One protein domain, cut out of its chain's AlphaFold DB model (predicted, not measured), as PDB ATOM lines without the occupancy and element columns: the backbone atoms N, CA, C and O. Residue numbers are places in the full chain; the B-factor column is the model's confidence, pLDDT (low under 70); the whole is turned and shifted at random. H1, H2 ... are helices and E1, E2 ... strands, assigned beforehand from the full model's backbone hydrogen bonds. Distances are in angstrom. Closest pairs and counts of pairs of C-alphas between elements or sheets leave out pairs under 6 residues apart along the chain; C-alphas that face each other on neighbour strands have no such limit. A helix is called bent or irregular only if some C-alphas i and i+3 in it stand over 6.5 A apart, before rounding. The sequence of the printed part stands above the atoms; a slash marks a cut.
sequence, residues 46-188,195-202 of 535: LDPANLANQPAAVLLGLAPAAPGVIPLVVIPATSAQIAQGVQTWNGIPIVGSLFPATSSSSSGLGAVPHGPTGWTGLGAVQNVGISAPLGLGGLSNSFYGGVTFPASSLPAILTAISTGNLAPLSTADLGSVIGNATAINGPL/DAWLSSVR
ATOM      1  N   LEU A  46     136.232 299.079 342.815       41.62
ATOM      2  CA  LEU A  46     136.375 300.371 343.481       41.62
ATOM      3  C   LEU A  46     135.964 300.353 344.967       41.62
ATOM      4  O   LEU A  46     135.929 301.398 345.614       41.62
ATOM      5  N   ASP A  47     135.694 299.177 345.532       49.81
ATOM      6  CA  ASP A  47     135.659 298.981 346.986       49.81
ATOM      7  C   ASP A  47     137.069 299.236 347.565       49.81
ATOM      8  O   ASP A  47     138.031 298.662 347.043       49.81
ATOM      9  N   PRO A  48     137.238 300.056 348.624       46.72
ATOM     10  CA  PRO A  48     138.531 300.281 349.277       46.72
ATOM     11  C   PRO A  48     139.299 298.990 349.607       46.72
ATOM     12  O   PRO A  48     140.524 298.961 349.488       46.72
ATOM     13  N   ALA A  49     138.589 297.907 349.951       46.75
ATOM     14  CA  ALA A  49     139.191 296.599 350.207       46.75
ATOM     15  C   ALA A  49     139.699 295.903 348.928       46.75
ATOM     16  O   ALA A  49     140.669 295.149 348.979       46.75
ATOM     17  N   ASN A  50     139.090 296.172 347.768       50.69
ATOM     18  CA  ASN A  50     139.505 295.616 346.477       50.69
ATOM     19  C   ASN A  50     140.518 296.504 345.747       50.69
ATOM     20  O   ASN A  50     141.331 295.960 345.009       50.69
ATOM     21  N   LEU A  51     140.539 297.826 345.984       51.09
ATOM     22  CA  LEU A  51     141.580 298.735 345.476       51.09
ATOM     23  C   LEU A  51     142.976 298.319 345.951       51.09
ATOM     24  O   LEU A  51     143.911 298.337 345.159       51.09
ATOM     25  N   ALA A  52     143.107 297.899 347.213       46.09
ATOM     26  CA  ALA A  52     144.363 297.388 347.767       46.09
ATOM     27  C   ALA A  52     144.818 296.059 347.125       46.09
ATOM     28  O   ALA A  52     145.999 295.728 347.173       46.09
ATOM     29  N   ASN A  53     143.886 295.325 346.507       46.47
ATOM     30  CA  ASN A  53     144.115 294.035 345.855       46.47
ATOM     31  C   ASN A  53     144.166 294.137 344.319       46.47
ATOM     32  O   ASN A  53     144.314 293.117 343.643       46.47
ATOM     33  N   GLN A  54     144.041 295.342 343.745       52.00
ATOM     34  CA  GLN A  54     144.177 295.532 342.302       52.00
ATOM     35  C   GLN A  54     145.632 295.302 341.865       52.00
ATOM     36  O   GLN A  54     146.564 295.680 342.583       52.00
ATOM     37  N   PRO A  55     145.866 294.742 340.661       48.28
ATOM     38  CA  PRO A  55     147.206 294.638 340.107       48.28
ATOM     39  C   PRO A  55     147.861 296.019 340.069       48.28
ATOM     40  O   PRO A  55     147.230 296.990 339.640       48.28
ATOM     41  N   ALA A  56     149.140 296.104 340.443       39.66
ATOM     42  CA  ALA A  56     149.894 297.356 340.416       39.66
ATOM     43  C   ALA A  56     149.757 298.077 339.062       39.66
ATOM     44  O   ALA A  56     149.642 299.287 339.041       39.66
ATOM     45  N   ALA A  57     149.643 297.353 337.943       38.53
ATOM     46  CA  ALA A  57     149.418 297.923 336.613       38.53
ATOM     47  C   ALA A  57     148.075 298.673 336.432       38.53
ATOM     48  O   ALA A  57     148.031 299.641 335.681       38.53
ATOM     49  N   VAL A  58     146.993 298.280 337.117       47.91
ATOM     50  CA  VAL A  58     145.682 298.969 337.067       47.91
ATOM     51  C   VAL A  58     145.723 300.247 337.906       47.91
ATOM     52  O   VAL A  58     145.279 301.306 337.462       47.91
ATOM     53  N   LEU A  59     146.346 300.172 339.085       45.44
ATOM     54  CA  LEU A  59     146.622 301.336 339.929       45.44
ATOM     55  C   LEU A  59     147.609 302.300 339.247       45.44
ATOM     56  O   LEU A  59     147.381 303.504 339.266       45.44
ATOM     57  N   LEU A  60     148.649 301.788 338.578       37.78
ATOM     58  CA  LEU A  60     149.615 302.566 337.795       37.78
ATOM     59  C   LEU A  60     149.039 303.087 336.469       37.78
ATOM     60  O   LEU A  60     149.514 304.105 335.985       37.78
ATOM     61  N   GLY A  61     148.011 302.458 335.894       41.81
ATOM     62  CA  GLY A  61     147.274 302.993 334.741       41.81
ATOM     63  C   GLY A  61     146.408 304.207 335.102       41.81
ATOM     64  O   GLY A  61     146.174 305.075 334.262       41.81
ATOM     65  N   LEU A  62     145.990 304.302 336.369       49.84
ATOM     66  CA  LEU A  62     145.305 305.458 336.961       49.84
ATOM     67  C   LEU A  62     146.287 306.469 337.596       49.84
ATOM     68  O   LEU A  62     145.951 307.645 337.743       49.84
ATOM     69  N   ALA A  63     147.505 306.047 337.955       38.81
ATOM     70  CA  ALA A  63     148.448 306.826 338.767       38.81
ATOM     71  C   ALA A  63     148.977 308.129 338.128       38.81
ATOM     72  O   ALA A  63     149.078 309.114 338.861       38.81
ATOM     73  N   PRO A  64     149.261 308.227 336.810       44.38
ATOM     74  CA  PRO A  64     149.647 309.498 336.191       44.38
ATOM     75  C   PRO A  64     148.512 310.536 336.173       44.38
ATOM     76  O   PRO A  64     148.767 311.718 335.950       44.38
ATOM     77  N   ALA A  65     147.266 310.102 336.405       52.44
ATOM     78  CA  ALA A  65     146.076 310.946 336.427       52.44
ATOM     79  C   ALA A  65     145.520 311.191 337.846       52.44
ATOM     80  O   ALA A  65     144.715 312.110 338.016       52.44
ATOM     81  N   ALA A  66     145.940 310.418 338.858       61.69
ATOM     82  CA  ALA A  66     145.299 310.400 340.176       61.69
ATOM     83  C   ALA A  66     146.287 310.300 341.371       61.69
ATOM     84  O   ALA A  66     146.287 309.302 342.100       61.69
ATOM     85  N   PRO A  67     147.123 311.329 341.623       59.31
ATOM     86  CA  PRO A  67     148.098 311.359 342.726       59.31
ATOM     87  C   PRO A  67     147.510 311.103 344.130       59.31
ATOM     88  O   PRO A  67     148.181 310.560 345.003       59.31
ATOM     89  N   GLY A  68     146.244 311.439 344.350       57.91
ATOM     90  CA  GLY A  68     145.492 311.215 345.585       57.91
ATOM     91  C   GLY A  68     144.918 309.811 345.790       57.91
ATOM     92  O   GLY A  68     144.281 309.581 346.815       57.91
ATOM     93  N   VAL A  69     145.151 308.852 344.885       63.59
ATOM     94  CA  VAL A  69     144.833 307.431 345.149       63.59
ATOM     95  C   VAL A  69     145.815 306.826 346.155       63.59
ATOM     96  O   VAL A  69     145.430 305.982 346.958       63.59
ATOM     97  N   ILE A  70     147.070 307.296 346.173       63.62
ATOM     98  CA  ILE A  70     148.106 306.778 347.078       63.62
ATOM     99  C   ILE A  70     147.688 306.939 348.552       63.62
ATOM    100  O   ILE A  70     147.689 305.938 349.269       63.62
ATOM    101  N   PRO A  71     147.261 308.124 349.035       61.25
ATOM    102  CA  PRO A  71     146.881 308.288 350.439       61.25
ATOM    103  C   PRO A  71     145.634 307.492 350.829       61.25
ATOM    104  O   PRO A  71     145.554 307.036 351.965       61.25
ATOM    105  N   LEU A  72     144.702 307.258 349.898       68.94
ATOM    106  CA  LEU A  72     143.512 306.433 350.147       68.94
ATOM    107  C   LEU A  72     143.859 304.973 350.475       68.94
ATOM    108  O   LEU A  72     143.116 304.329 351.207       68.94
ATOM    109  N   VAL A  73     144.989 304.467 349.971       68.12
ATOM    110  CA  VAL A  73     145.478 303.109 350.262       68.12
ATOM    111  C   VAL A  73     146.459 303.113 351.437       68.12
ATOM    112  O   VAL A  73     146.360 302.282 352.339       68.12
ATOM    113  N   VAL A  74     147.400 304.061 351.451       68.75
ATOM    114  CA  VAL A  74     148.500 304.092 352.427       68.75
ATOM    115  C   VAL A  74     148.016 304.483 353.823       68.75
ATOM    116  O   VAL A  74     148.398 303.823 354.786       68.75
ATOM    117  N   ILE A  75     147.159 305.506 353.958       76.25
ATOM    118  CA  ILE A  75     146.733 306.008 355.276       76.25
ATOM    119  C   ILE A  75     146.044 304.909 356.100       76.25
ATOM    120  O   ILE A  75     146.482 304.677 357.232       76.25
ATOM    121  N   PRO A  76     145.036 304.180 355.574       74.44
ATOM    122  CA  PRO A  76     144.437 303.073 356.314       74.44
ATOM    123  C   PRO A  76     145.463 302.001 356.700       74.44
ATOM    124  O   PRO A  76     145.477 301.570 357.854       74.44
ATOM    125  N   ALA A  77     146.363 301.634 355.777       73.00
ATOM    126  CA  ALA A  77     147.353 300.575 355.977       73.00
ATOM    127  C   ALA A  77     148.398 300.899 357.062       73.00
ATOM    128  O   ALA A  77     148.815 300.006 357.797       73.00
ATOM    129  N   THR A  78     148.809 302.165 357.198       76.19
ATOM    130  CA  THR A  78     149.838 302.576 358.172       76.19
ATOM    131  C   THR A  78     149.272 303.100 359.492       76.19
ATOM    132  O   THR A  78     150.013 303.237 360.466       76.19
ATOM    133  N   SER A  79     147.969 303.392 359.558       79.00
ATOM    134  CA  SER A  79     147.337 304.051 360.714       79.00
ATOM    135  C   SER A  79     147.575 303.329 362.050       79.00
ATOM    136  O   SER A  79     147.923 303.967 363.044       79.00
ATOM    137  N   ALA A  80     147.472 301.996 362.070       81.75
ATOM    138  CA  ALA A  80     147.689 301.192 363.273       81.75
ATOM    139  C   ALA A  80     149.148 301.242 363.763       81.75
ATOM    140  O   ALA A  80     149.393 301.335 364.966       81.75
ATOM    141  N   GLN A  81     150.115 301.226 362.840       85.31
ATOM    142  CA  GLN A  81     151.542 301.317 363.169       85.31
ATOM    143  C   GLN A  81     151.888 302.692 363.754       85.31
ATOM    144  O   GLN A  81     152.608 302.784 364.748       85.31
ATOM    145  N   ILE A  82     151.323 303.762 363.185       84.44
ATOM    146  CA  ILE A  82     151.490 305.129 363.697       84.44
ATOM    147  C   ILE A  82     150.895 305.246 365.107       84.44
ATOM    148  O   ILE A  82     151.553 305.770 366.007       84.44
ATOM    149  N   ALA A  83     149.691 304.709 365.329       87.88
ATOM    150  CA  ALA A  83     149.050 304.718 366.643       87.88
ATOM    151  C   ALA A  83     149.880 303.972 367.708       87.88
ATOM    152  O   ALA A  83     150.030 304.469 368.826       87.88
ATOM    153  N   GLN A  84     150.479 302.827 367.359       89.50
ATOM    154  CA  GLN A  84     151.396 302.090 368.243       89.50
ATOM    155  C   GLN A  84     152.663 302.893 368.572       89.50
ATOM    156  O   GLN A  84     153.094 302.931 369.728       89.50
ATOM    157  N   GLY A  85     153.242 303.576 367.579       87.56
ATOM    158  CA  GLY A  85     154.375 304.477 367.792       87.56
ATOM    159  C   GLY A  85     154.038 305.618 368.758       87.56
ATOM    160  O   GLY A  85     154.805 305.887 369.681       87.56
ATOM    161  N   VAL A  86     152.855 306.225 368.616       91.25
ATOM    162  CA  VAL A  86     152.354 307.272 369.529       91.25
ATOM    163  C   VAL A  86     152.157 306.746 370.954       91.25
ATOM    164  O   VAL A  86     152.556 307.409 371.910       91.25
ATOM    165  N   GLN A  87     151.592 305.547 371.120       91.25
ATOM    166  CA  GLN A  87     151.456 304.921 372.441       91.25
ATOM    167  C   GLN A  87     152.819 304.657 373.088       91.25
ATOM    168  O   GLN A  87     152.995 304.917 374.278       91.25
ATOM    169  N   THR A  88     153.793 304.205 372.295       91.50
ATOM    170  CA  THR A  88     155.162 303.956 372.763       91.50
ATOM    171  C   THR A  88     155.846 305.254 373.191       91.50
ATOM    172  O   THR A  88     156.431 305.298 374.270       91.50
ATOM    173  N   TRP A  89     155.719 306.330 372.404       91.00
ATOM    174  CA  TRP A  89     156.217 307.665 372.760       91.00
ATOM    175  C   TRP A  89     155.633 308.158 374.087       91.00
ATOM    176  O   TRP A  89     156.367 308.563 374.987       91.00
ATOM    177  N   ASN A  90     154.310 308.061 374.236       92.88
ATOM    178  CA  ASN A  90     153.614 308.487 375.449       92.88
ATOM    179  C   ASN A  90     153.975 307.633 376.678       92.88
ATOM    180  O   ASN A  90     153.822 308.098 377.805       92.88
ATOM    181  N   GLY A  91     154.478 306.413 376.472       92.06
ATOM    182  CA  GLY A  91     154.977 305.534 377.529       92.06
ATOM    183  C   GLY A  91     156.386 305.867 378.033       92.06
ATOM    184  O   GLY A  91     156.783 305.337 379.069       92.06
ATOM    185  N   ILE A  92     157.147 306.733 377.345       90.31
ATOM    186  CA  ILE A  92     158.489 307.144 377.784       90.31
ATOM    187  C   ILE A  92     158.347 308.035 379.030       90.31
ATOM    188  O   ILE A  92     157.764 309.123 378.926       90.31
ATOM    189  N   PRO A  93     158.894 307.641 380.198       90.12
ATOM    190  CA  PRO A  93     158.812 308.445 381.412       90.12
ATOM    191  C   PRO A  93     159.368 309.852 381.188       90.12
ATOM    192  O   PRO A  93     160.390 310.020 380.521       90.12
ATOM    193  N   ILE A  94     158.718 310.860 381.775       84.38
ATOM    194  CA  ILE A  94     159.068 312.287 381.675       84.38
ATOM    195  C   ILE A  94     158.776 312.859 380.277       84.38
ATOM    196  O   ILE A  94     157.944 313.755 380.157       84.38
ATOM    197  N   VAL A  95     159.378 312.330 379.210       82.75
ATOM    198  CA  VAL A  95     159.242 312.887 377.850       82.75
ATOM    199  C   VAL A  95     157.807 312.776 377.329       82.75
ATOM    200  O   VAL A  95     157.245 313.786 376.911       82.75
ATOM    201  N   GLY A  96     157.186 311.595 377.415       80.69
ATOM    202  CA  GLY A  96     155.818 311.378 376.936       80.69
ATOM    203  C   GLY A  96     154.765 312.146 377.740       80.69
ATOM    204  O   GLY A  96     153.766 312.594 377.186       80.69
ATOM    205  N   SER A  97     155.012 312.365 379.038       84.94
ATOM    206  CA  SER A  97     154.123 313.150 379.906       84.94
ATOM    207  C   SER A  97     154.253 314.660 379.711       84.94
ATOM    208  O   SER A  97     153.264 315.374 379.858       84.94
ATOM    209  N   LEU A  98     155.457 315.160 379.401       87.12
ATOM    210  CA  LEU A  98     155.650 316.579 379.099       87.12
ATOM    211  C   LEU A  98     155.198 316.906 377.670       87.12
ATOM    212  O   LEU A  98     154.617 317.962 377.447       87.12
ATOM    213  N   PHE A  99     155.432 316.008 376.715       90.06
ATOM    214  CA  PHE A  99     155.149 316.234 375.299       90.06
ATOM    215  C   PHE A  99     154.277 315.113 374.729       90.06
ATOM    216  O   PHE A  99     154.780 314.274 373.972       90.06
ATOM    217  N   PRO A 100     152.985 315.054 375.095       92.25
ATOM    218  CA  PRO A 100     152.108 313.994 374.627       92.25
ATOM    219  C   PRO A 100     151.953 314.054 373.108       92.25
ATOM    220  O   PRO A 100     151.650 315.102 372.527       92.25
ATOM    221  N   ALA A 101     152.136 312.899 372.476       94.25
ATOM    222  CA  ALA A 101     151.857 312.686 371.072       94.25
ATOM    223  C   ALA A 101     150.400 312.244 370.871       94.25
ATOM    224  O   ALA A 101     149.820 311.517 371.683       94.25
ATOM    225  N   THR A 102     149.811 312.657 369.756       94.81
ATOM    226  CA  THR A 102     148.472 312.264 369.313       94.81
ATOM    227  C   THR A 102     148.540 311.764 367.878       94.81
ATOM    228  O   THR A 102     149.379 312.203 367.092       94.81
ATOM    229  N   SER A 103     147.652 310.840 367.525       94.69
ATOM    230  CA  SER A 103     147.390 310.504 366.131       94.69
ATOM    231  C   SER A 103     145.900 310.294 365.922       94.69
ATOM    232  O   SER A 103     145.200 309.807 366.811       94.69
ATOM    233  N   SER A 104     145.411 310.684 364.753       94.75
ATOM    234  CA  SER A 104     144.055 310.391 364.309       94.75
ATOM    235  C   SER A 104     144.049 310.171 362.808       94.75
ATOM    236  O   SER A 104     144.778 310.830 362.070       94.75
ATOM    237  N   SER A 105     143.232 309.234 362.354       91.00
ATOM    238  CA  SER A 105     142.977 309.018 360.940       91.00
ATOM    239  C   SER A 105     141.486 309.135 360.679       91.00
ATOM    240  O   SER A 105     140.656 308.721 361.489       91.00
ATOM    241  N   SER A 106     141.137 309.733 359.550       90.12
ATOM    242  CA  SER A 106     139.769 309.758 359.057       90.12
ATOM    243  C   SER A 106     139.769 309.469 357.565       90.12
ATOM    244  O   SER A 106     140.691 309.833 356.837       90.12
ATOM    245  N   SER A 107     138.730 308.778 357.114       87.75
ATOM    246  CA  SER A 107     138.426 308.618 355.699       87.75
ATOM    247  C   SER A 107     136.928 308.787 355.507       87.75
ATOM    248  O   SER A 107     136.143 308.445 356.394       87.75
ATOM    249  N   GLY A 108     136.521 309.377 354.389       84.62
ATOM    250  CA  GLY A 108     135.107 309.618 354.150       84.62
ATOM    251  C   GLY A 108     134.812 310.392 352.878       84.62
ATOM    252  O   GLY A 108     135.707 310.883 352.188       84.62
ATOM    253  N   LEU A 109     133.515 310.479 352.590       85.88
ATOM    254  CA  LEU A 109     132.967 311.344 351.555       85.88
ATOM    255  C   LEU A 109     132.868 312.776 352.082       85.88
ATOM    256  O   LEU A 109     132.312 313.005 353.157       85.88
ATOM    257  N   GLY A 110     133.369 313.740 351.320       87.69
ATOM    258  CA  GLY A 110     133.281 315.151 351.666       87.69
ATOM    259  C   GLY A 110     134.246 316.021 350.872       87.69
ATOM    260  O   GLY A 110     134.720 315.652 349.799       87.69
ATOM    261  N   ALA A 111     134.536 317.202 351.410       85.56
ATOM    262  CA  ALA A 111     135.540 318.085 350.837       85.56
ATOM    263  C   ALA A 111     136.941 317.488 351.042       85.56
ATOM    264  O   ALA A 111     137.371 317.259 352.172       85.56
ATOM    265  N   VAL A 112     137.659 317.257 349.944       87.56
ATOM    266  CA  VAL A 112     139.081 316.898 349.982       87.56
ATOM    267  C   VAL A 112     139.896 318.196 350.025       87.56
ATOM    268  O   VAL A 112     139.600 319.105 349.240       87.56
ATOM    269  N   PRO A 113     140.913 318.316 350.902       90.94
ATOM    270  CA  PRO A 113     141.784 319.488 350.937       90.94
ATOM    271  C   PRO A 113     142.342 319.828 349.550       90.94
ATOM    272  O   PRO A 113     142.750 318.935 348.811       90.94
ATOM    273  N   HIS A 114     142.328 321.116 349.194       91.62
ATOM    274  CA  HIS A 114     142.764 321.657 347.890       91.62
ATOM    275  C   HIS A 114     142.091 321.052 346.650       91.62
ATOM    276  O   HIS A 114     142.578 321.224 345.530       91.62
ATOM    277  N   GLY A 115     140.965 320.358 346.824       86.81
ATOM    278  CA  GLY A 115     140.094 319.991 345.717       86.81
ATOM    279  C   GLY A 115     139.504 321.235 345.038       86.81
ATOM    280  O   GLY A 115     139.388 322.286 345.675       86.81
ATOM    281  N   PRO A 116     139.103 321.142 343.758       88.25
ATOM    282  CA  PRO A 116     138.395 322.233 343.099       88.25
ATOM    283  C   PRO A 116     137.133 322.640 343.874       88.25
ATOM    284  O   PRO A 116     136.403 321.794 344.395       88.25
ATOM    285  N   THR A 117     136.856 323.943 343.943       90.00
ATOM    286  CA  THR A 117     135.681 324.467 344.652       90.00
ATOM    287  C   THR A 117     134.387 323.873 344.091       90.00
ATOM    288  O   THR A 117     134.184 323.831 342.879       90.00
ATOM    289  N   GLY A 118     133.491 323.431 344.978       89.38
ATOM    290  CA  GLY A 118     132.209 322.822 344.606       89.38
ATOM    291  C   GLY A 118     132.291 321.340 344.224       89.38
ATOM    292  O   GLY A 118     131.267 320.742 343.901       89.38
ATOM    293  N   TRP A 119     133.481 320.736 344.267       91.06
ATOM    294  CA  TRP A 119     133.649 319.301 344.069       91.06
ATOM    295  C   TRP A 119     133.572 318.581 345.414       91.06
ATOM    296  O   TRP A 119     134.017 319.089 346.443       91.06
ATOM    297  N   THR A 120     133.005 317.380 345.396       90.81
ATOM    298  CA  THR A 120     133.037 316.452 346.532       90.81
ATOM    299  C   THR A 120     134.037 315.344 346.229       90.81
ATOM    300  O   THR A 120     134.524 315.237 345.103       90.81
ATOM    301  N   GLY A 121     134.395 314.529 347.208       87.69
ATOM    302  CA  GLY A 121     135.377 313.486 346.988       87.69
ATOM    303  C   GLY A 121     135.467 312.463 348.099       87.69
ATOM    304  O   GLY A 121     134.878 312.614 349.166       87.69
ATOM    305  N   LEU A 122     136.225 311.409 347.817       86.75
ATOM    306  CA  LEU A 122     136.699 310.457 348.812       86.75
ATOM    307  C   LEU A 122     138.079 310.922 349.258       86.75
ATOM    308  O   LEU A 122     138.999 310.988 348.441       86.75
ATOM    309  N   GLY A 123     138.207 311.256 350.537       88.50
ATOM    310  CA  GLY A 123     139.458 311.710 351.133       88.50
ATOM    311  C   GLY A 123     139.880 310.835 352.300       88.50
ATOM    312  O   GLY A 123     139.039 310.258 352.992       88.50
ATOM    313  N   ALA A 124     141.185 310.773 352.532       88.81
ATOM    314  CA  ALA A 124     141.784 310.261 353.751       88.81
ATOM    315  C   ALA A 124     142.763 311.296 354.319       88.81
ATOM    316  O   ALA A 124     143.469 311.979 353.572       88.81
ATOM    317  N   VAL A 125     142.795 311.405 355.644       92.75
ATOM    318  CA  VAL A 125     143.692 312.295 356.386       92.75
ATOM    319  C   VAL A 125     144.273 311.524 357.564       92.75
ATOM    320  O   VAL A 125     143.536 310.902 358.325       92.75
ATOM    321  N   GLN A 126     145.590 311.585 357.727       92.94
ATOM    322  CA  GLN A 126     146.316 311.131 358.906       92.94
ATOM    323  C   GLN A 126     146.922 312.350 359.591       92.94
ATOM    324  O   GLN A 126     147.822 312.985 359.048       92.94
ATOM    325  N   ASN A 127     146.457 312.641 360.800       94.12
ATOM    326  CA  ASN A 127     147.042 313.651 361.665       94.12
ATOM    327  C   ASN A 127     147.964 312.981 362.679       94.12
ATOM    328  O   ASN A 127     147.619 311.946 363.261       94.12
ATOM    329  N   VAL A 128     149.117 313.590 362.909       93.19
ATOM    330  CA  VAL A 128     150.052 313.273 363.985       93.19
ATOM    331  C   VAL A 128     150.440 314.591 364.634       93.19
ATOM    332  O   VAL A 128     150.721 315.564 363.941       93.19
ATOM    333  N   GLY A 129     150.442 314.661 365.958       94.12
ATOM    334  CA  GLY A 129     150.814 315.885 366.657       94.12
ATOM    335  C   GLY A 129     151.555 315.622 367.952       94.12
ATOM    336  O   GLY A 129     151.443 314.542 368.520       94.12
ATOM    337  N   ILE A 130     152.293 316.621 368.414       92.31
ATOM    338  CA  ILE A 130     152.960 316.669 369.714       92.31
ATOM    339  C   ILE A 130     152.527 317.972 370.370       92.31
ATOM    340  O   ILE A 130     152.731 319.042 369.800       92.31
ATOM    341  N   SER A 131     151.948 317.903 371.559       90.81
ATOM    342  CA  SER A 131     151.539 319.100 372.296       90.81
ATOM    343  C   SER A 131     152.602 319.470 373.322       90.81
ATOM    344  O   SER A 131     153.136 318.596 373.997       90.81
ATOM    345  N   ALA A 132     152.910 320.758 373.464       86.19
ATOM    346  CA  ALA A 132     153.698 321.239 374.593       86.19
ATOM    347  C   ALA A 132     152.811 321.354 375.850       86.19
ATOM    348  O   ALA A 132     151.594 321.559 375.728       86.19
ATOM    349  N   PRO A 133     153.391 321.284 377.063       77.69
ATOM    350  CA  PRO A 133     152.641 321.519 378.287       77.69
ATOM    351  C   PRO A 133     151.988 322.905 378.275       77.69
ATOM    352  O   PRO A 133     152.534 323.862 377.722       77.69
ATOM    353  N   LEU A 134     150.839 323.024 378.948       76.25
ATOM    354  CA  LEU A 134     150.187 324.308 379.244       76.25
ATOM    355  C   LEU A 134     149.783 325.134 378.006       76.25
ATOM    356  O   LEU A 134     149.616 326.348 378.104       76.25
ATOM    357  N   GLY A 135     149.630 324.501 376.837       71.06
ATOM    358  CA  GLY A 135     149.239 325.200 375.608       71.06
ATOM    359  C   GLY A 135     150.304 326.170 375.087       71.06
ATOM    360  O   GLY A 135     149.990 327.072 374.313       71.06
ATOM    361  N   LEU A 136     151.565 325.989 375.495       82.81
ATOM    362  CA  LEU A 136     152.695 326.820 375.063       82.81
ATOM    363  C   LEU A 136     153.159 326.518 373.631       82.81
ATOM    364  O   LEU A 136     154.114 327.125 373.150       82.81
ATOM    365  N   GLY A 137     152.484 325.594 372.953       85.88
ATOM    366  CA  GLY A 137     152.712 325.279 371.558       85.88
ATOM    367  C   GLY A 137     152.488 323.810 371.231       85.88
ATOM    368  O   GLY A 137     151.943 323.041 372.024       85.88
ATOM    369  N   GLY A 138     152.918 323.421 370.042       93.00
ATOM    370  CA  GLY A 138     152.882 322.045 369.581       93.00
ATOM    371  C   GLY A 138     153.336 321.914 368.136       93.00
ATOM    372  O   GLY A 138     153.481 322.897 367.415       93.00
ATOM    373  N   LEU A 139     153.545 320.681 367.713       93.44
ATOM    374  CA  LEU A 139     153.781 320.308 366.329       93.44
ATOM    375  C   LEU A 139     152.557 319.537 365.848       93.44
ATOM    376  O   LEU A 139     152.031 318.698 366.571       93.44
ATOM    377  N   SER A 140     152.101 319.807 364.636       94.94
ATOM    378  CA  SER A 140     151.067 319.024 363.970       94.94
ATOM    379  C   SER A 140     151.514 318.738 362.548       94.94
ATOM    380  O   SER A 140     152.092 319.596 361.888       94.94
ATOM    381  N   ASN A 141     151.280 317.519 362.092       95.06
ATOM    382  CA  ASN A 141     151.508 317.072 360.737       95.06
ATOM    383  C   ASN A 141     150.251 316.345 360.249       95.06
ATOM    384  O   ASN A 141     149.725 315.477 360.942       95.06
ATOM    385  N   SER A 142     149.779 316.706 359.066       94.31
ATOM    386  CA  SER A 142     148.595 316.163 358.421       94.31
ATOM    387  C   SER A 142     148.988 315.687 357.030       94.31
ATOM    388  O   SER A 142     149.132 316.496 356.114       94.31
ATOM    389  N   PHE A 143     149.137 314.376 356.861       92.44
ATOM    390  CA  PHE A 143     149.262 313.762 355.544       92.44
ATOM    391  C   PHE A 143     147.865 313.461 355.009       92.44
ATOM    392  O   PHE A 143     147.063 312.817 355.687       92.44
ATOM    393  N   TYR A 144     147.550 313.940 353.813       92.94
ATOM    394  CA  TYR A 144     146.211 313.817 353.253       92.94
ATOM    395  C   TYR A 144     146.238 313.505 351.765       92.94
ATOM    396  O   TYR A 144     147.201 313.770 351.044       92.94
ATOM    397  N   GLY A 145     145.118 312.987 351.287       89.38
ATOM    398  CA  GLY A 145     144.817 312.978 349.872       89.38
ATOM    399  C   GLY A 145     143.480 312.352 349.565       89.38
ATOM    400  O   GLY A 145     142.769 311.878 350.450       89.38
ATOM    401  N   GLY A 146     143.121 312.390 348.294       89.44
ATOM    402  CA  GLY A 146     141.843 311.880 347.854       89.44
ATOM    403  C   GLY A 146     141.590 312.085 346.378       89.44
ATOM    404  O   GLY A 146     142.392 312.673 345.647       89.44
ATOM    405  N   VAL A 147     140.428 311.609 345.954       88.69
ATOM    406  CA  VAL A 147     139.880 311.828 344.619       88.69
ATOM    407  C   VAL A 147     138.639 312.696 344.733       88.69
ATOM    408  O   VAL A 147     137.815 312.492 345.621       88.69
ATOM    409  N   THR A 148     138.513 313.672 343.845       90.56
ATOM    410  CA  THR A 148     137.406 314.624 343.799       90.56
ATOM    411  C   THR A 148     136.682 314.550 342.465       90.56
ATOM    412  O   THR A 148     137.240 314.141 341.450       90.56
ATOM    413  N   PHE A 149     135.414 314.936 342.469       90.44
ATOM    414  CA  PHE A 149     134.559 314.968 341.294       90.44
ATOM    415  C   PHE A 149     133.402 315.956 341.513       90.44
ATOM    416  O   PHE A 149     132.913 316.110 342.640       90.44
ATOM    417  N   PRO A 150     132.931 316.640 340.460       92.88
ATOM    418  CA  PRO A 150     131.695 317.400 340.538       92.88
ATOM    419  C   PRO A 150     130.499 316.441 340.604       92.88
ATOM    420  O   PRO A 150     130.568 315.292 340.160       92.88
ATOM    421  N   ALA A 151     129.365 316.927 341.110       91.50
ATOM    422  CA  ALA A 151     128.137 316.131 341.192       91.50
ATOM    423  C   ALA A 151     127.689 315.579 339.821       91.50
ATOM    424  O   ALA A 151     127.145 314.480 339.745       91.50
ATOM    425  N   SER A 152     127.979 316.302 338.732       92.25
ATOM    426  CA  SER A 152     127.698 315.884 337.353       92.25
ATOM    427  C   SER A 152     128.471 314.636 336.910       92.25
ATOM    428  O   SER A 152     127.975 313.893 336.066       92.25
ATOM    429  N   SER A 153     129.646 314.365 337.485       88.94
ATOM    430  CA  SER A 153     130.459 313.181 337.167       88.94
ATOM    431  C   SER A 153     130.042 311.934 337.952       88.94
ATOM    432  O   SER A 153     130.450 310.825 337.602       88.94
ATOM    433  N   LEU A 154     129.225 312.080 339.001       87.31
ATOM    434  CA  LEU A 154     128.868 310.979 339.898       87.31
ATOM    435  C   LEU A 154     128.199 309.788 339.176       87.31
ATOM    436  O   LEU A 154     128.600 308.658 339.450       87.31
ATOM    437  N   PRO A 155     127.255 309.970 338.227       89.31
ATOM    438  CA  PRO A 155     126.656 308.841 337.511       89.31
ATOM    439  C   PRO A 155     127.672 308.032 336.697       89.31
ATOM    440  O   PRO A 155     127.620 306.802 336.689       89.31
ATOM    441  N   ALA A 156     128.627 308.705 336.045       82.88
ATOM    442  CA  ALA A 156     129.687 308.043 335.286       82.88
ATOM    443  C   ALA A 156     130.606 307.230 336.208       82.88
ATOM    444  O   ALA A 156     130.955 306.092 335.895       82.88
ATOM    445  N   ILE A 157     130.923 307.782 337.382       81.19
ATOM    446  CA  ILE A 157     131.711 307.108 338.417       81.19
ATOM    447  C   ILE A 157     130.964 305.883 338.951       81.19
ATOM    448  O   ILE A 157     131.513 304.787 338.938       81.19
ATOM    449  N   LEU A 158     129.697 306.025 339.341       83.50
ATOM    450  CA  LEU A 158     128.867 304.914 339.826       83.50
ATOM    451  C   LEU A 158     128.694 303.810 338.775       83.50
ATOM    452  O   LEU A 158     128.695 302.624 339.110       83.50
ATOM    453  N   THR A 159     128.585 304.179 337.499       81.94
ATOM    454  CA  THR A 159     128.534 303.214 336.393       81.94
ATOM    455  C   THR A 159     129.850 302.453 336.283       81.94
ATOM    456  O   THR A 159     129.839 301.226 336.196       81.94
ATOM    457  N   ALA A 160     130.988 303.147 336.356       77.06
ATOM    458  CA  ALA A 160     132.297 302.504 336.322       77.06
ATOM    459  C   ALA A 160     132.525 301.570 337.522       77.06
ATOM    460  O   ALA A 160     133.020 300.460 337.347       77.06
ATOM    461  N   ILE A 161     132.082 301.980 338.714       75.56
ATOM    462  CA  ILE A 161     132.084 301.176 339.947       75.56
ATOM    463  C   ILE A 161     131.246 299.904 339.772       75.56
ATOM    464  O   ILE A 161     131.732 298.799 339.993       75.56
ATOM    465  N   SER A 162     129.984 300.051 339.371       78.88
ATOM    466  CA  SER A 162     129.030 298.933 339.320       78.88
ATOM    467  C   SER A 162     129.323 297.924 338.210       78.88
ATOM    468  O   SER A 162     129.036 296.742 338.373       78.88
ATOM    469  N   THR A 163     129.890 298.376 337.089       79.06
ATOM    470  CA  THR A 163     130.109 297.535 335.902       79.06
ATOM    471  C   THR A 163     131.562 297.104 335.706       79.06
ATOM    472  O   THR A 163     131.826 296.232 334.883       79.06
ATOM    473  N   GLY A 164     132.516 297.743 336.392       74.81
ATOM    474  CA  GLY A 164     133.948 297.613 336.104       74.81
ATOM    475  C   GLY A 164     134.381 298.241 334.771       74.81
ATOM    476  O   GLY A 164     135.564 298.206 334.434       74.81
ATOM    477  N   ASN A 165     133.458 298.831 334.000       77.94
ATOM    478  CA  ASN A 165     133.768 299.496 332.741       77.94
ATOM    479  C   ASN A 165     134.283 300.916 333.005       77.94
ATOM    480  O   ASN A 165     133.525 301.786 333.422       77.94
ATOM    481  N   LEU A 166     135.555 301.175 332.705       76.69
ATOM    482  CA  LEU A 166     136.174 302.491 332.908       76.69
ATOM    483  C   LEU A 166     135.878 303.493 331.779       76.69
ATOM    484  O   LEU A 166     136.203 304.672 331.919       76.69
ATOM    485  N   ALA A 167     135.247 303.074 330.675       75.69
ATOM    486  CA  ALA A 167     134.941 303.958 329.547       75.69
ATOM    487  C   ALA A 167     134.163 305.236 329.936       75.69
ATOM    488  O   ALA A 167     134.534 306.304 329.446       75.69
ATOM    489  N   PRO A 168     133.168 305.209 330.850       78.62
ATOM    490  CA  PRO A 168     132.473 306.419 331.300       78.62
ATOM    491  C   PRO A 168     133.385 307.438 332.003       78.62
ATOM    492  O   PRO A 168     133.106 308.634 331.980       78.62
ATOM    493  N   LEU A 169     134.502 306.998 332.598       77.12
ATOM    494  CA  LEU A 169     135.474 307.894 333.237       77.12
ATOM    495  C   LEU A 169     136.313 308.669 332.214       77.12
ATOM    496  O   LEU A 169     136.927 309.679 332.553       77.12
ATOM    497  N   SER A 170     136.332 308.232 330.951       73.69
ATOM    498  CA  SER A 170     137.058 308.927 329.886       73.69
ATOM    499  C   SER A 170     136.466 310.298 329.547       73.69
ATOM    500  O   SER A 170     137.162 311.112 328.949       73.69
ATOM    501  N   THR A 171     135.228 310.573 329.952       77.44
ATOM    502  CA  THR A 171     134.544 311.860 329.756       77.44
ATOM    503  C   THR A 171     134.200 312.552 331.071       77.44
ATOM    504  O   THR A 171     133.675 313.660 331.047       77.44
ATOM    505  N   ALA A 172     134.460 311.906 332.209       84.62
ATOM    506  CA  ALA A 172     134.168 312.461 333.519       84.62
ATOM    507  C   ALA A 172     135.229 313.485 333.935       84.62
ATOM    508  O   ALA A 172     136.432 313.276 333.749       84.62
ATOM    509  N   ASP A 173     134.767 314.561 334.562       90.81
ATOM    510  CA  ASP A 173     135.630 315.482 335.286       90.81
ATOM    511  C   ASP A 173     136.048 314.820 336.603       90.81
ATOM    512  O   ASP A 173     135.195 314.363 337.373       90.81
ATOM    513  N   LEU A 174     137.358 314.725 336.825       90.38
ATOM    514  CA  LEU A 174     137.974 313.986 337.927       90.38
ATOM    515  C   LEU A 174     139.170 314.759 338.459       90.38
ATOM    516  O   LEU A 174     139.908 315.391 337.712       90.38
ATOM    517  N   GLY A 175     139.355 314.715 339.764       90.38
ATOM    518  CA  GLY A 175     140.378 315.459 340.465       90.38
ATOM    519  C   GLY A 175     141.044 314.555 341.474       90.38
ATOM    520  O   GLY A 175     140.494 313.539 341.902       90.38
ATOM    521  N   SER A 176     142.271 314.883 341.827       89.88
ATOM    522  CA  SER A 176     143.035 314.078 342.749       89.88
ATOM    523  C   SER A 176     144.100 314.921 343.414       89.88
ATOM    524  O   SER A 176     144.765 315.717 342.752       89.88
ATOM    525  N   VAL A 177     144.239 314.768 344.725       91.75
ATOM    526  CA  VAL A 177     145.136 315.586 345.541       91.75
ATOM    527  C   VAL A 177     145.901 314.689 346.495       91.75
ATOM    528  O   VAL A 177     145.320 313.800 347.110       91.75
ATOM    529  N   ILE A 178     147.190 314.955 346.648       92.12
ATOM    530  CA  ILE A 178     148.019 314.446 347.739       92.12
ATOM    531  C   ILE A 178     148.769 315.621 348.339       92.12
ATOM    532  O   ILE A 178     149.272 316.471 347.605       92.12
ATOM    533  N   GLY A 179     148.872 315.665 349.657       94.44
ATOM    534  CA  GLY A 179     149.635 316.710 350.306       94.44
ATOM    535  C   GLY A 179     150.011 316.391 351.735       94.44
ATOM    536  O   GLY A 179     149.638 315.367 352.314       94.44
ATOM    537  N   ASN A 180     150.819 317.289 352.273       94.44
ATOM    538  CA  ASN A 180     151.306 317.237 353.630       94.44
ATOM    539  C   ASN A 180     151.319 318.654 354.204       94.44
ATOM    540  O   ASN A 180     152.034 319.522 353.697       94.44
ATOM    541  N   ALA A 181     150.558 318.861 355.276       95.12
ATOM    542  CA  ALA A 181     150.533 320.103 356.030       95.12
ATOM    543  C   ALA A 181     151.230 319.911 357.377       95.12
ATOM    544  O   ALA A 181     150.863 319.046 358.160       95.12
ATOM    545  N   THR A 182     152.233 320.728 357.670       95.88
ATOM    546  CA  THR A 182     152.924 320.776 358.959       95.88
ATOM    547  C   THR A 182     152.694 322.134 359.600       95.88
ATOM    548  O   THR A 182     152.830 323.155 358.935       95.88
ATOM    549  N   ALA A 183     152.382 322.164 360.891       95.75
ATOM    550  CA  ALA A 183     152.235 323.381 361.672       95.75
ATOM    551  C   ALA A 183     153.038 323.299 362.974       95.75
ATOM    552  O   ALA A 183     153.016 322.291 363.677       95.75
ATOM    553  N   ILE A 184     153.721 324.388 363.300       94.44
ATOM    554  CA  ILE A 184     154.293 324.676 364.607       94.44
ATOM    555  C   ILE A 184     153.352 325.679 365.259       94.44
ATOM    556  O   ILE A 184     153.292 326.834 364.847       94.44
ATOM    557  N   ASN A 185     152.601 325.238 366.256       93.62
ATOM    558  CA  ASN A 185     151.781 326.107 367.083       93.62
ATOM    559  C   ASN A 185     152.665 326.676 368.193       93.62
ATOM    560  O   ASN A 185     153.415 325.938 368.831       93.62
ATOM    561  N   GLY A 186     152.597 327.981 368.405       91.75
ATOM    562  CA  GLY A 186     153.269 328.675 369.492       91.75
ATOM    563  C   GLY A 186     152.283 329.106 370.579       91.75
ATOM    564  O   GLY A 186     151.080 328.834 370.496       91.75
ATOM    565  N   PRO A 187     152.770 329.808 371.611       89.19
ATOM    566  CA  PRO A 187     151.913 330.331 372.661       89.19
ATOM    567  C   PRO A 187     150.940 331.379 372.103       89.19
ATOM    568  O   PRO A 187     151.186 332.010 371.066       89.19
ATOM    569  N   LEU A 188     149.833 331.580 372.826       88.44
ATOM    570  CA  LEU A 188     148.833 332.616 372.541       88.44
ATOM    571  C   LEU A 188     148.218 332.515 371.130       88.44
ATOM    572  O   LEU A 188     147.845 333.527 370.546       88.44
ATOM    573  N   ASP A 195     152.296 323.882 353.980       96.88
ATOM    574  CA  ASP A 195     151.401 322.942 353.324       96.88
ATOM    575  C   ASP A 195     151.843 322.779 351.873       96.88
ATOM    576  O   ASP A 195     151.858 323.745 351.113       96.88
ATOM    577  N   ALA A 196     152.277 321.578 351.512       95.19
ATOM    578  CA  ALA A 196     152.742 321.252 350.171       95.19
ATOM    579  C   ALA A 196     151.856 320.158 349.584       95.19
ATOM    580  O   ALA A 196     151.636 319.125 350.219       95.19
ATOM    581  N   TRP A 197     151.370 320.370 348.363       95.19
ATOM    582  CA  TRP A 197     150.487 319.420 347.700       95.19
ATOM    583  C   TRP A 197     150.726 319.343 346.200       95.19
ATOM    584  O   TRP A 197     151.243 320.259 345.560       95.19
ATOM    585  N   LEU A 198     150.316 318.217 345.639       92.50
ATOM    586  CA  LEU A 198     150.222 317.975 344.213       92.50
ATOM    587  C   LEU A 198     148.756 317.711 343.891       92.50
ATOM    588  O   LEU A 198     148.156 316.784 344.443       92.50
ATOM    589  N   SER A 199     148.188 318.511 342.996       93.06
ATOM    590  CA  SER A 199     146.857 318.267 342.450       93.06
ATOM    591  C   SER A 199     146.938 317.856 340.983       93.06
ATOM    592  O   SER A 199     147.800 318.310 340.237       93.06
ATOM    593  N   SER A 200     146.030 316.980 340.574       91.94
ATOM    594  CA  SER A 200     145.745 316.630 339.185       91.94
ATOM    595  C   SER A 200     144.256 316.830 338.982       91.94
ATOM    596  O   SER A 200     143.461 316.223 339.699       91.94
ATOM    597  N   VAL A 201     143.864 317.702 338.062       91.75
ATOM    598  CA  VAL A 201     142.456 318.010 337.794       91.75
ATOM    599  C   VAL A 201     142.201 317.865 336.309       91.75
ATOM    600  O   VAL A 201     142.774 318.591 335.500       91.75
ATOM    601  N   ARG A 202     141.327 316.931 335.958       89.31
ATOM    602  CA  ARG A 202     140.767 316.764 334.629       89.31
ATOM    603  C   ARG A 202     139.430 317.478 334.546       89.31
ATOM    604  O   ARG A 202     138.491 317.105 335.244       89.31
TER     605      ARG A 202
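Overview. This is residues 46 to 188 and 195 to 202 of the 535 residues of an uncharacterized protein of Tsukamurella paurometabola (strain ATCC 8368 / DSM 20162 / CCUG 35730 / CIP 100753 / JCM 10117 / KCTC 9821 / NBRC 16120 / NCIMB 702349 / NCTC 13040) (UniProt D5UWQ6). A long, twisted sheet of five strands has the bent helix H3 over one face: arm H3a slants over E2 and E3, and arm H3b runs along over the edge strand E1. H5 and H6 sit together at one end of the sheet, H4 lies at its other end, and H1 and H2 are off the sheet. The printed part has 151 residues, with named elements in the order H1 H2 H3 H4 E1 E2 E3 H5 H6 E4 E5; the sheet runs E1 - E2 - E3 - E4 - E5, all antiparallel. The class is mixed, helices and strands; the whole is only just loose, close to compact, with a radius of gyration of the C-alphas of 18.2 A, and elongated, spanning 58 by 33 by 22 A.

Arrangement. H1, residues 48 to 51, and H2, residues 56 to 62, are not on the sheet. H3, residues 69 to 90, was assigned as one helix by its hydrogen bonds but is bent: C-alphas 77 and 80 are 7.3 A apart, and its arms H3a, residues 69 to 77, and H3b, residues 80 to 90, stand at a steep tilt of 55 degrees. H1 only just touches H3a, with 3 pairs of C-alphas within 8 A, the closest those of Pro 48 and Val 73, 7.6 A apart. H4, residues 95 to 98, touches H3b only at the corner, the closest C-alphas being those of Asn 90 and Gly 96, 3.9 A, and only grazes the sheet. E1, residues 101 to 110, E2, residues 120 to 131, and E3, residues 138 to 149, make a meander, each strand the antiparallel neighbour of the one before; E1 and E2 form a hairpin, with N 104 and O 127 at 2.9 A, and so do E2 and E3, with N 126 and O 143 at 2.8 A. H3a and H3b are on the same face, making two layers, helices on one face of a sheet. H3a, at a height over the sheet of 7.8 A, runs slantwise to the strands, at 46 degrees to E2 on the local plane; its closest C-alphas to E3 are those of Pro 71 and Gly 145, 5.2 A. H3b, at a height of 7.6 A, runs along the strands, at 3 degrees to E1 on the local plane; Val 86 and Ala 101 have their closest C-alphas, 5.7 A. H5, residues 151 to 163, only grazes the sheet and touches H6, residues 167 to 170, with its residues 156 to 160 alone; the closest C-alphas are those of Ala 156 and Pro 168, 5.1 A. E4, residues 174 to 185, is the antiparallel neighbour of E3, with N 142 and O 181 at 2.7 A, and of E5, residues 195 to 202, with N 198 and O 178 at 2.8 A. In H2 and H3b every O i to N i+4 pair is within hydrogen-bond range, in H3a 4 of 5 and in H5 7 of 9; H1, H4 and H6 are too short for such a pair.

Along the chain. H1 begins at C-alpha 48 (138.531, 300.281, 349.277). H3a measures 13.1 A from first to last C-alpha, H3b 15.4 A and H5 19.4 A; H5 is irregular, with C-alphas 152 and 155 7.1 A apart. E1 measures 27.0 A and bends by 53 degrees at residue 107, and E2 measures 31.8 A and bends by 56 degrees at residue 123. E3 measures 34.4 A, E4 34.5 A and E5 22.4 A, ending at C-alpha 202 (140.767, 316.764, 334.629).

Size, cuts and confidence. The two C-alphas farthest apart, those of Ile 94 and Ala 167, are 58.0 A apart. Residues 189 to 194 are not printed, in the link across the cut from E4 to E5, and C-alphas 188 and 195 are 21.7 A apart. Of the links that are printed whole, none is long. The mean pLDDT of the printed part is 80.8, and residues 46 to 74 are under 70.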